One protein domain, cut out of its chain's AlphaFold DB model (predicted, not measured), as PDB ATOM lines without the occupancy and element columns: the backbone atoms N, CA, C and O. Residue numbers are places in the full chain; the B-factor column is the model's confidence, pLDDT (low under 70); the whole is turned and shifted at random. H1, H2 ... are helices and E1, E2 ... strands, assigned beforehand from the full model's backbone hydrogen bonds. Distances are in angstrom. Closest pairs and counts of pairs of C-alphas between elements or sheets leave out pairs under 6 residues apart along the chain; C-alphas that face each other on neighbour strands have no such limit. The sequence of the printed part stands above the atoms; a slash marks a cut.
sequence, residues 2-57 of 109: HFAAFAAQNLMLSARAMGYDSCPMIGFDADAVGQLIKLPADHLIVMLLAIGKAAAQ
ATOM      1  N   HIS A   2     -13.109 -44.358  13.953       83.06
ATOM      2  CA  HIS A   2     -13.032 -42.895  14.167       83.06
ATOM      3  C   HIS A   2     -12.164 -42.411  15.346       83.06
ATOM      4  O   HIS A   2     -11.492 -41.394  15.219       83.06
ATOM      5  N   PHE A   3     -12.117 -43.140  16.468       89.19
ATOM      6  CA  PHE A   3     -11.317 -42.733  17.635       89.19
ATOM      7  C   PHE A   3      -9.823 -42.585  17.325       89.19
ATOM      8  O   PHE A   3      -9.196 -41.628  17.769       89.19
ATOM      9  N   ALA A   4      -9.266 -43.486  16.512       91.62
ATOM     10  CA  ALA A   4      -7.861 -43.427  16.119       91.62
ATOM     11  C   ALA A   4      -7.555 -42.200  15.243       91.62
ATOM     12  O   ALA A   4      -6.493 -41.601  15.387       91.62
ATOM     13  N   ALA A   5      -8.496 -41.776  14.391       91.56
ATOM     14  CA  ALA A   5      -8.338 -40.568  13.581       91.56
ATOM     15  C   ALA A   5      -8.312 -39.295  14.446       91.56
ATOM     16  O   ALA A   5      -7.454 -38.437  14.244       91.56
ATOM     17  N   PHE A   6      -9.187 -39.194  15.452       95.25
ATOM     18  CA  PHE A   6      -9.162 -38.068  16.394       95.25
ATOM     19  C   PHE A   6      -7.911 -38.071  17.276       95.25
ATOM     20  O   PHE A   6      -7.305 -37.021  17.482       95.25
ATOM     21  N   ALA A   7      -7.482 -39.244  17.751       95.06
ATOM     22  CA  ALA A   7      -6.236 -39.376  18.500       95.06
ATOM     23  C   ALA A   7      -5.028 -38.920  17.666       95.06
ATOM     24  O   ALA A   7      -4.204 -38.145  18.152       95.06
ATOM     25  N   ALA A   8      -4.958 -39.328  16.395       95.19
ATOM     26  CA  ALA A   8      -3.910 -38.893  15.479       95.19
ATOM     27  C   ALA A   8      -3.947 -37.378  15.241       95.19
ATOM     28  O   ALA A   8      -2.914 -36.725  15.357       95.19
ATOM     29  N   GLN A   9      -5.122 -36.795  14.986       96.00
ATOM     30  CA  GLN A   9      -5.264 -35.347  14.811       96.00
ATOM     31  C   GLN A   9      -4.785 -34.572  16.046       96.00
ATOM     32  O   GLN A   9      -4.063 -33.583  15.903       96.00
ATOM     33  N   ASN A  10      -5.131 -35.038  17.248       96.94
ATOM     34  CA  ASN A  10      -4.648 -34.438  18.489       96.94
ATOM     35  C   ASN A  10      -3.125 -34.546  18.609       96.94
ATOM     36  O   ASN A  10      -2.474 -33.551  18.915       96.94
ATOM     37  N   LEU A  11      -2.546 -35.707  18.296       96.44
ATOM     38  CA  LEU A  11      -1.095 -35.888  18.316       96.44
ATOM     39  C   LEU A  11      -0.391 -34.956  17.321       96.44
ATOM     40  O   LEU A  11       0.628 -34.355  17.654       96.44
ATOM     41  N   MET A  12      -0.954 -34.781  16.124       96.38
ATOM     42  CA  MET A  12      -0.445 -33.856  15.110       96.38
ATOM     43  C   MET A  12      -0.497 -32.395  15.581       96.38
ATOM     44  O   MET A  12       0.468 -31.653  15.387       96.38
ATOM     45  N   LEU A  13      -1.592 -31.981  16.232       97.00
ATOM     46  CA  LEU A  13      -1.739 -30.650  16.837       97.00
ATOM     47  C   LEU A  13      -0.722 -30.423  17.964       97.00
ATOM     48  O   LEU A  13      -0.068 -29.380  17.994       97.00
ATOM     49  N   SER A  14      -0.538 -31.405  18.850       97.44
ATOM     50  CA  SER A  14       0.463 -31.348  19.920       97.44
ATOM     51  C   SER A  14       1.887 -31.280  19.370       97.44
ATOM     52  O   SER A  14       2.663 -30.426  19.795       97.44
ATOM     53  N   ALA A  15       2.222 -32.108  18.376       96.62
ATOM     54  CA  ALA A  15       3.521 -32.075  17.708       96.62
ATOM     55  C   ALA A  15       3.804 -30.688  17.110       96.62
ATOM     56  O   ALA A  15       4.876 -30.123  17.333       96.62
ATOM     57  N   ARG A  16       2.807 -30.094  16.441       95.12
ATOM     58  CA  ARG A  16       2.908 -28.750  15.864       95.12
ATOM     59  C   ARG A  16       3.133 -27.666  16.912       95.12
ATOM     60  O   ARG A  16       3.950 -26.773  16.676       95.12
ATOM     61  N   ALA A  17       2.448 -27.749  18.053       97.25
ATOM     62  CA  ALA A  17       2.636 -26.833  19.179       97.25
ATOM     63  C   ALA A  17       4.049 -26.933  19.780       97.25
ATOM     64  O   ALA A  17       4.607 -25.932  20.220       97.25
ATOM     65  N   MET A  18       4.655 -28.120  19.734       96.31
ATOM     66  CA  MET A  18       6.030 -28.375  20.176       96.31
ATOM     67  C   MET A  18       7.096 -28.032  19.116       96.31
ATOM     68  O   MET A  18       8.282 -28.259  19.345       96.31
ATOM     69  N   GLY A  19       6.704 -27.490  17.956       94.44
ATOM     70  CA  GLY A  19       7.630 -27.124  16.879       94.44
ATOM     71  C   GLY A  19       8.071 -28.288  15.985       94.44
ATOM     72  O   GLY A  19       9.040 -28.145  15.238       94.44
ATOM     73  N   TYR A  20       7.375 -29.423  16.039       95.69
ATOM     74  CA  TYR A  20       7.552 -30.541  15.112       95.69
ATOM     75  C   TYR A  20       6.527 -30.480  13.978       95.69
ATOM     76  O   TYR A  20       5.435 -29.935  14.130       95.69
ATOM     77  N   ASP A  21       6.861 -31.096  12.850       94.31
ATOM     78  CA  ASP A  21       5.915 -31.376  11.778       94.31
ATOM     79  C   ASP A  21       5.514 -32.855  11.796       94.31
ATOM     80  O   ASP A  21       6.185 -33.709  12.386       94.31
ATOM     81  N   SER A  22       4.370 -33.148  11.178       95.00
ATOM     82  CA  SER A  22       3.791 -34.488  11.150       95.00
ATOM     83  C   SER A  22       3.204 -34.838   9.784       95.00
ATOM     84  O   SER A  22       2.720 -33.963   9.063       95.00
ATOM     85  N   CYS A  23       3.252 -36.122   9.426       92.50
ATOM     86  CA  CYS A  23       2.759 -36.642   8.151       92.50
ATOM     87  C   CYS A  23       1.987 -37.957   8.363       92.50
ATOM     88  O   CYS A  23       2.613 -38.983   8.659       92.50
ATOM     89  N   PRO A  24       0.644 -37.948   8.254       93.12
ATOM     90  CA  PRO A  24      -0.155 -39.166   8.293       93.12
ATOM     91  C   PRO A  24      -0.045 -39.917   6.958       93.12
ATOM     92  O   PRO A  24      -0.120 -39.319   5.886       93.12
ATOM     93  N   MET A  25       0.102 -41.238   7.024       92.69
ATOM     94  CA  MET A  25       0.318 -42.121   5.876       92.69
ATOM     95  C   MET A  25      -0.656 -43.302   5.924       92.69
ATOM     96  O   MET A  25      -0.714 -44.033   6.913       92.69
ATOM     97  N   ILE A  26      -1.411 -43.491   4.838       89.19
ATOM     98  CA  ILE A  26      -2.401 -44.576   4.684       89.19
ATOM     99  C   ILE A  26      -1.984 -45.572   3.583       89.19
ATOM    100  O   ILE A  26      -2.408 -46.720   3.601       89.19
ATOM    101  N   GLY A  27      -1.115 -45.175   2.648       89.50
ATOM    102  CA  GLY A  27      -0.676 -46.015   1.523       89.50
ATOM    103  C   GLY A  27       0.439 -47.011   1.863       89.50
ATOM    104  O   GLY A  27       1.463 -47.003   1.187       89.50
ATOM    105  N   PHE A  28       0.280 -47.816   2.914       92.00
ATOM    106  CA  PHE A  28       1.235 -48.858   3.318       92.00
ATOM    107  C   PHE A  28       0.610 -50.259   3.224       92.00
ATOM    108  O   PHE A  28      -0.610 -50.402   3.232       92.00
ATOM    109  N   ASP A  29       1.453 -51.292   3.155       94.00
ATOM    110  CA  ASP A  29       1.026 -52.691   3.262       94.00
ATOM    111  C   ASP A  29       0.775 -53.038   4.738       94.00
ATOM    112  O   ASP A  29       1.708 -53.156   5.538       94.00
ATOM    113  N   ALA A  30      -0.500 -53.145   5.115       92.50
ATOM    114  CA  ALA A  30      -0.897 -53.386   6.496       92.50
ATOM    115  C   ALA A  30      -0.496 -54.777   7.006       92.50
ATOM    116  O   ALA A  30      -0.158 -54.898   8.185       92.50
ATOM    117  N   ASP A  31      -0.469 -55.789   6.138       93.25
ATOM    118  CA  ASP A  31      -0.112 -57.156   6.518       93.25
ATOM    119  C   ASP A  31       1.393 -57.260   6.770       93.25
ATOM    120  O   ASP A  31       1.820 -57.802   7.794       93.25
ATOM    121  N   ALA A  32       2.205 -56.673   5.887       95.56
ATOM    122  CA  ALA A  32       3.656 -56.632   6.056       95.56
ATOM    123  C   ALA A  32       4.061 -55.855   7.320       95.56
ATOM    124  O   ALA A  32       4.900 -56.316   8.100       95.56
ATOM    125  N   VAL A  33       3.441 -54.694   7.566       95.62
ATOM    126  CA  VAL A  33       3.700 -53.912   8.787       95.62
ATOM    127  C   VAL A  33       3.193 -54.652  10.025       95.62
ATOM    128  O   VAL A  33       3.892 -54.675  11.038       95.62
ATOM    129  N   GLY A  34       2.028 -55.298   9.947       96.12
ATOM    130  CA  GLY A  34       1.473 -56.113  11.025       96.12
ATOM    131  C   GLY A  34       2.412 -57.245  11.440       96.12
ATOM    132  O   GLY A  34       2.681 -57.414  12.629       96.12
ATOM    133  N   GLN A  35       2.996 -57.960  10.477       96.25
ATOM    134  CA  GLN A  35       4.010 -58.986  10.743       96.25
ATOM    135  C   GLN A  35       5.267 -58.396  11.395       96.25
ATOM    136  O   GLN A  35       5.768 -58.951  12.376       96.25
ATOM    137  N   LEU A  36       5.748 -57.253  10.895       96.75
ATOM    138  CA  LEU A  36       6.942 -56.582  11.412       96.75
ATOM    139  C   LEU A  36       6.799 -56.197  12.891       96.75
ATOM    140  O   LEU A  36       7.724 -56.408  13.675       96.75
ATOM    141  N   ILE A  37       5.642 -55.657  13.280       96.12
ATOM    142  CA  ILE A  37       5.376 -55.232  14.664       96.12
ATOM    143  C   ILE A  37       4.767 -56.340  15.532       96.12
ATOM    144  O   ILE A  37       4.452 -56.087  16.693       96.12
ATOM    145  N   LYS A  38       4.619 -57.560  14.991       96.56
ATOM    146  CA  LYS A  38       3.956 -58.706  15.641       96.56
ATOM    147  C   LYS A  38       2.562 -58.338  16.160       96.56
ATOM    148  O   LYS A  38       2.235 -58.564  17.325       96.56
ATOM    149  N   LEU A  39       1.763 -57.729  15.286       96.56
ATOM    150  CA  LEU A  39       0.429 -57.247  15.608       96.56
ATOM    151  C   LEU A  39      -0.499 -58.425  15.968       96.56
ATOM    152  O   LEU A  39      -0.584 -59.384  15.198       96.56
ATOM    153  N   PRO A  40      -1.205 -58.372  17.110       96.19
ATOM    154  CA  PRO A  40      -2.223 -59.360  17.449       96.19
ATOM    155  C   PRO A  40      -3.378 -59.381  16.437       96.19
ATOM    156  O   PRO A  40      -3.701 -58.366  15.824       96.19
ATOM    157  N   ALA A  41      -4.041 -60.532  16.301       93.12
ATOM    158  CA  ALA A  41      -5.097 -60.741  15.303       93.12
ATOM    159  C   ALA A  41      -6.369 -59.891  15.520       93.12
ATOM    160  O   ALA A  41      -7.177 -59.748  14.607       93.12
ATOM    161  N   ASP A  42      -6.559 -59.336  16.716       94.81
ATOM    162  CA  ASP A  42      -7.683 -58.473  17.094       94.81
ATOM    163  C   ASP A  42      -7.384 -56.968  16.932       94.81
ATOM    164  O   ASP A  42      -8.212 -56.130  17.293       94.81
ATOM    165  N   HIS A  43      -6.223 -56.607  16.374       93.12
ATOM    166  CA  HIS A  43      -5.804 -55.221  16.169       93.12
ATOM    167  C   HIS A  43      -5.718 -54.853  14.684       93.12
ATOM    168  O   HIS A  43      -5.351 -55.656  13.833       93.12
ATOM    169  N   LEU A  44      -6.021 -53.589  14.378       91.94
ATOM    170  CA  LEU A  44      -5.942 -53.031  13.029       91.94
ATOM    171  C   LEU A  44      -5.095 -51.758  13.026       91.94
ATOM    172  O   LEU A  44      -5.264 -50.884  13.880       91.94
ATOM    173  N   ILE A  45      -4.225 -51.624  12.026       93.19
ATOM    174  CA  ILE A  45      -3.434 -50.409  11.809       93.19
ATOM    175  C   ILE A  45      -4.291 -49.409  11.032       93.19
ATOM    176  O   ILE A  45      -4.635 -49.638   9.877       93.19
ATOM    177  N   VAL A  46      -4.645 -48.288  11.664       92.75
ATOM    178  CA  VAL A  46      -5.503 -47.261  11.041       92.75
ATOM    179  C   VAL A  46      -4.702 -46.299  10.160       92.75
ATOM    180  O   VAL A  46      -5.179 -45.879   9.110       92.75
ATOM    181  N   MET A  47      -3.502 -45.924  10.599       94.25
ATOM    182  CA  MET A  47      -2.562 -45.081   9.859       94.25
ATOM    183  C   MET A  47      -1.170 -45.190  10.475       94.25
ATOM    184  O   MET A  47      -1.034 -45.504  11.659       94.25
ATOM    185  N   LEU A  48      -0.151 -44.853   9.695       94.88
ATOM    186  CA  LEU A  48       1.183 -44.555  10.202       94.88
ATOM    187  C   LEU A  48       1.336 -43.039  10.317       94.88
ATOM    188  O   LEU A  48       0.808 -42.298   9.491       94.88
ATOM    189  N   LEU A  49       2.052 -42.563  11.333       95.31
ATOM    190  CA  LEU A  49       2.233 -41.134  11.571       95.31
ATOM    191  C   LEU A  49       3.706 -40.826  11.824       95.31
ATOM    192  O   LEU A  49       4.252 -41.180  12.866       95.31
ATOM    193  N   ALA A  50       4.344 -40.157  10.867       94.81
ATOM    194  CA  ALA A  50       5.699 -39.652  11.041       94.81
ATOM    195  C   ALA A  50       5.665 -38.327  11.815       94.81
ATOM    196  O   ALA A  50       4.839 -37.466  11.508       94.81
ATOM    197  N   ILE A  51       6.562 -38.158  12.790       95.56
ATOM    198  CA  ILE A  51       6.747 -36.922  13.566       95.56
ATOM    199  C   ILE A  51       8.238 -36.594  13.592       95.56
ATOM    200  O   ILE A  51       9.060 -37.460  13.891       95.56
ATOM    201  N   GLY A  52       8.598 -35.349  13.293       94.94
ATOM    202  CA  GLY A  52       9.997 -34.934  13.261       94.94
ATOM    203  C   GLY A  52      10.180 -33.450  12.973       94.94
ATOM    204  O   GLY A  52       9.218 -32.703  12.808       94.94
ATOM    205  N   LYS A  53      11.436 -32.999  12.946       94.44
ATOM    206  CA  LYS A  53      11.760 -31.635  12.511       94.44
ATOM    207  C   LYS A  53      11.701 -31.570  10.990       94.44
ATOM    208  O   LYS A  53      12.228 -32.451  10.316       94.44
ATOM    209  N   ALA A  54      11.076 -30.523  10.465       89.62
ATOM    210  CA  ALA A  54      10.983 -30.310   9.030       89.62
ATOM    211  C   ALA A  54      12.377 -30.112   8.421       89.62
ATOM    212  O   ALA A  54      13.132 -29.253   8.871       89.62
ATOM    213  N   ALA A  55      12.708 -30.890   7.389       89.69
ATOM    214  CA  ALA A  55      13.938 -30.693   6.621       89.69
ATOM    215  C   ALA A  55      13.817 -29.525   5.623       89.69
ATOM    216  O   ALA A  55      14.807 -28.884   5.285       89.69
ATOM    217  N   ALA A  56      12.598 -29.248   5.158       89.38
ATOM    218  CA  ALA A  56      12.282 -28.185   4.215       89.38
ATOM    219  C   ALA A  56      10.877 -27.638   4.487       89.38
ATOM    220  O   ALA A  56      10.081 -28.258   5.195       89.38
ATOM    221  N   GLN A  57      10.572 -26.480   3.904       86.62
ATOM    222  CA  GLN A  57       9.229 -25.914   3.972       86.62
ATOM    223  C   GLN A  57       8.218 -26.820   3.246       86.62
ATOM    224  O   GLN A  57       8.517 -27.296   2.146       86.62
TER     225      GLN A  57
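Overview. This is residues 2 to 57 of the 109 residues of the protein "Nitroreductase domain-containing protein" of Gammaproteobacteria bacterium 53_120_T64 (UniProt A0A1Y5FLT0). A narrow ribbon of two antiparallel strands, E1 and E2, has the long helix H1 packed over one face and running along it, while the short helix H2 lies beyond one end of the ribbon, away from H1. The long link of residues 37 to 47 folds back from H2 to E2, and the last printed residues, 53 to 57, lie at the opposite end of the ribbon. The printed part has 56 residues, with two named helices and two named strands in the order H1, E1, H2, E2; the sheet's order is E1 - E2, antiparallel. The class is mixed, helices and strands, and the whole is loose, with a radius of gyration of the C-alphas of 13.1 A and spans of 37 by 24 by 17 A.

Arrangement. Strand E1, residues 21 to 25, and strand E2, residues 48 to 52, are antiparallel neighbours, with 163 degrees between their N-to-C directions. The C-alphas of Ser 22 and Ile 51 face each other at 4.5 A. N 23 and O 50, 2.9 A apart, and N 48 and O 25, 3.0 A apart, are within hydrogen-bond range. Helix H1, residues 2 to 17, comes closest to E1 at the C-alphas of Met 12 and Ser 22, 5.8 A apart. Its closest C-alphas to E2 are those of Ala 15 and Ile 51, 7.1 A apart. Helix H2, residues 30 to 36, is apart from H1. In H1 and H2 every O i to N i+4 pair is within hydrogen-bond range.

Along the chain. E1 runs 13.5 A from C-alpha 21 to C-alpha 25 at (0.318, -42.121, 5.876), and E2 runs 13.4 A from C-alpha 48 to C-alpha 52 at (9.997, -34.934, 13.261). H1 is 23.0 A long from first to last C-alpha and begins at C-alpha 2, at (-13.032, -42.895, 14.167). H2 measures 9.8 A from C-alpha 30 to C-alpha 36.

Size, cuts and confidence. The two C-alphas farthest apart are those of Ala 41 and Gln 57, at 39.3 A. The C-alphas of His 2 and Gln 57, the first and last printed residues, are 29.8 A apart. The links from H1 to E1 and from E1 to H2 are tight, with 3 and 4 residues between the elements; the link from H2 to E2 is long, with 11. The printed part has no cut. The mean pLDDT of the printed part is 93.9, and no printed residue is under 70.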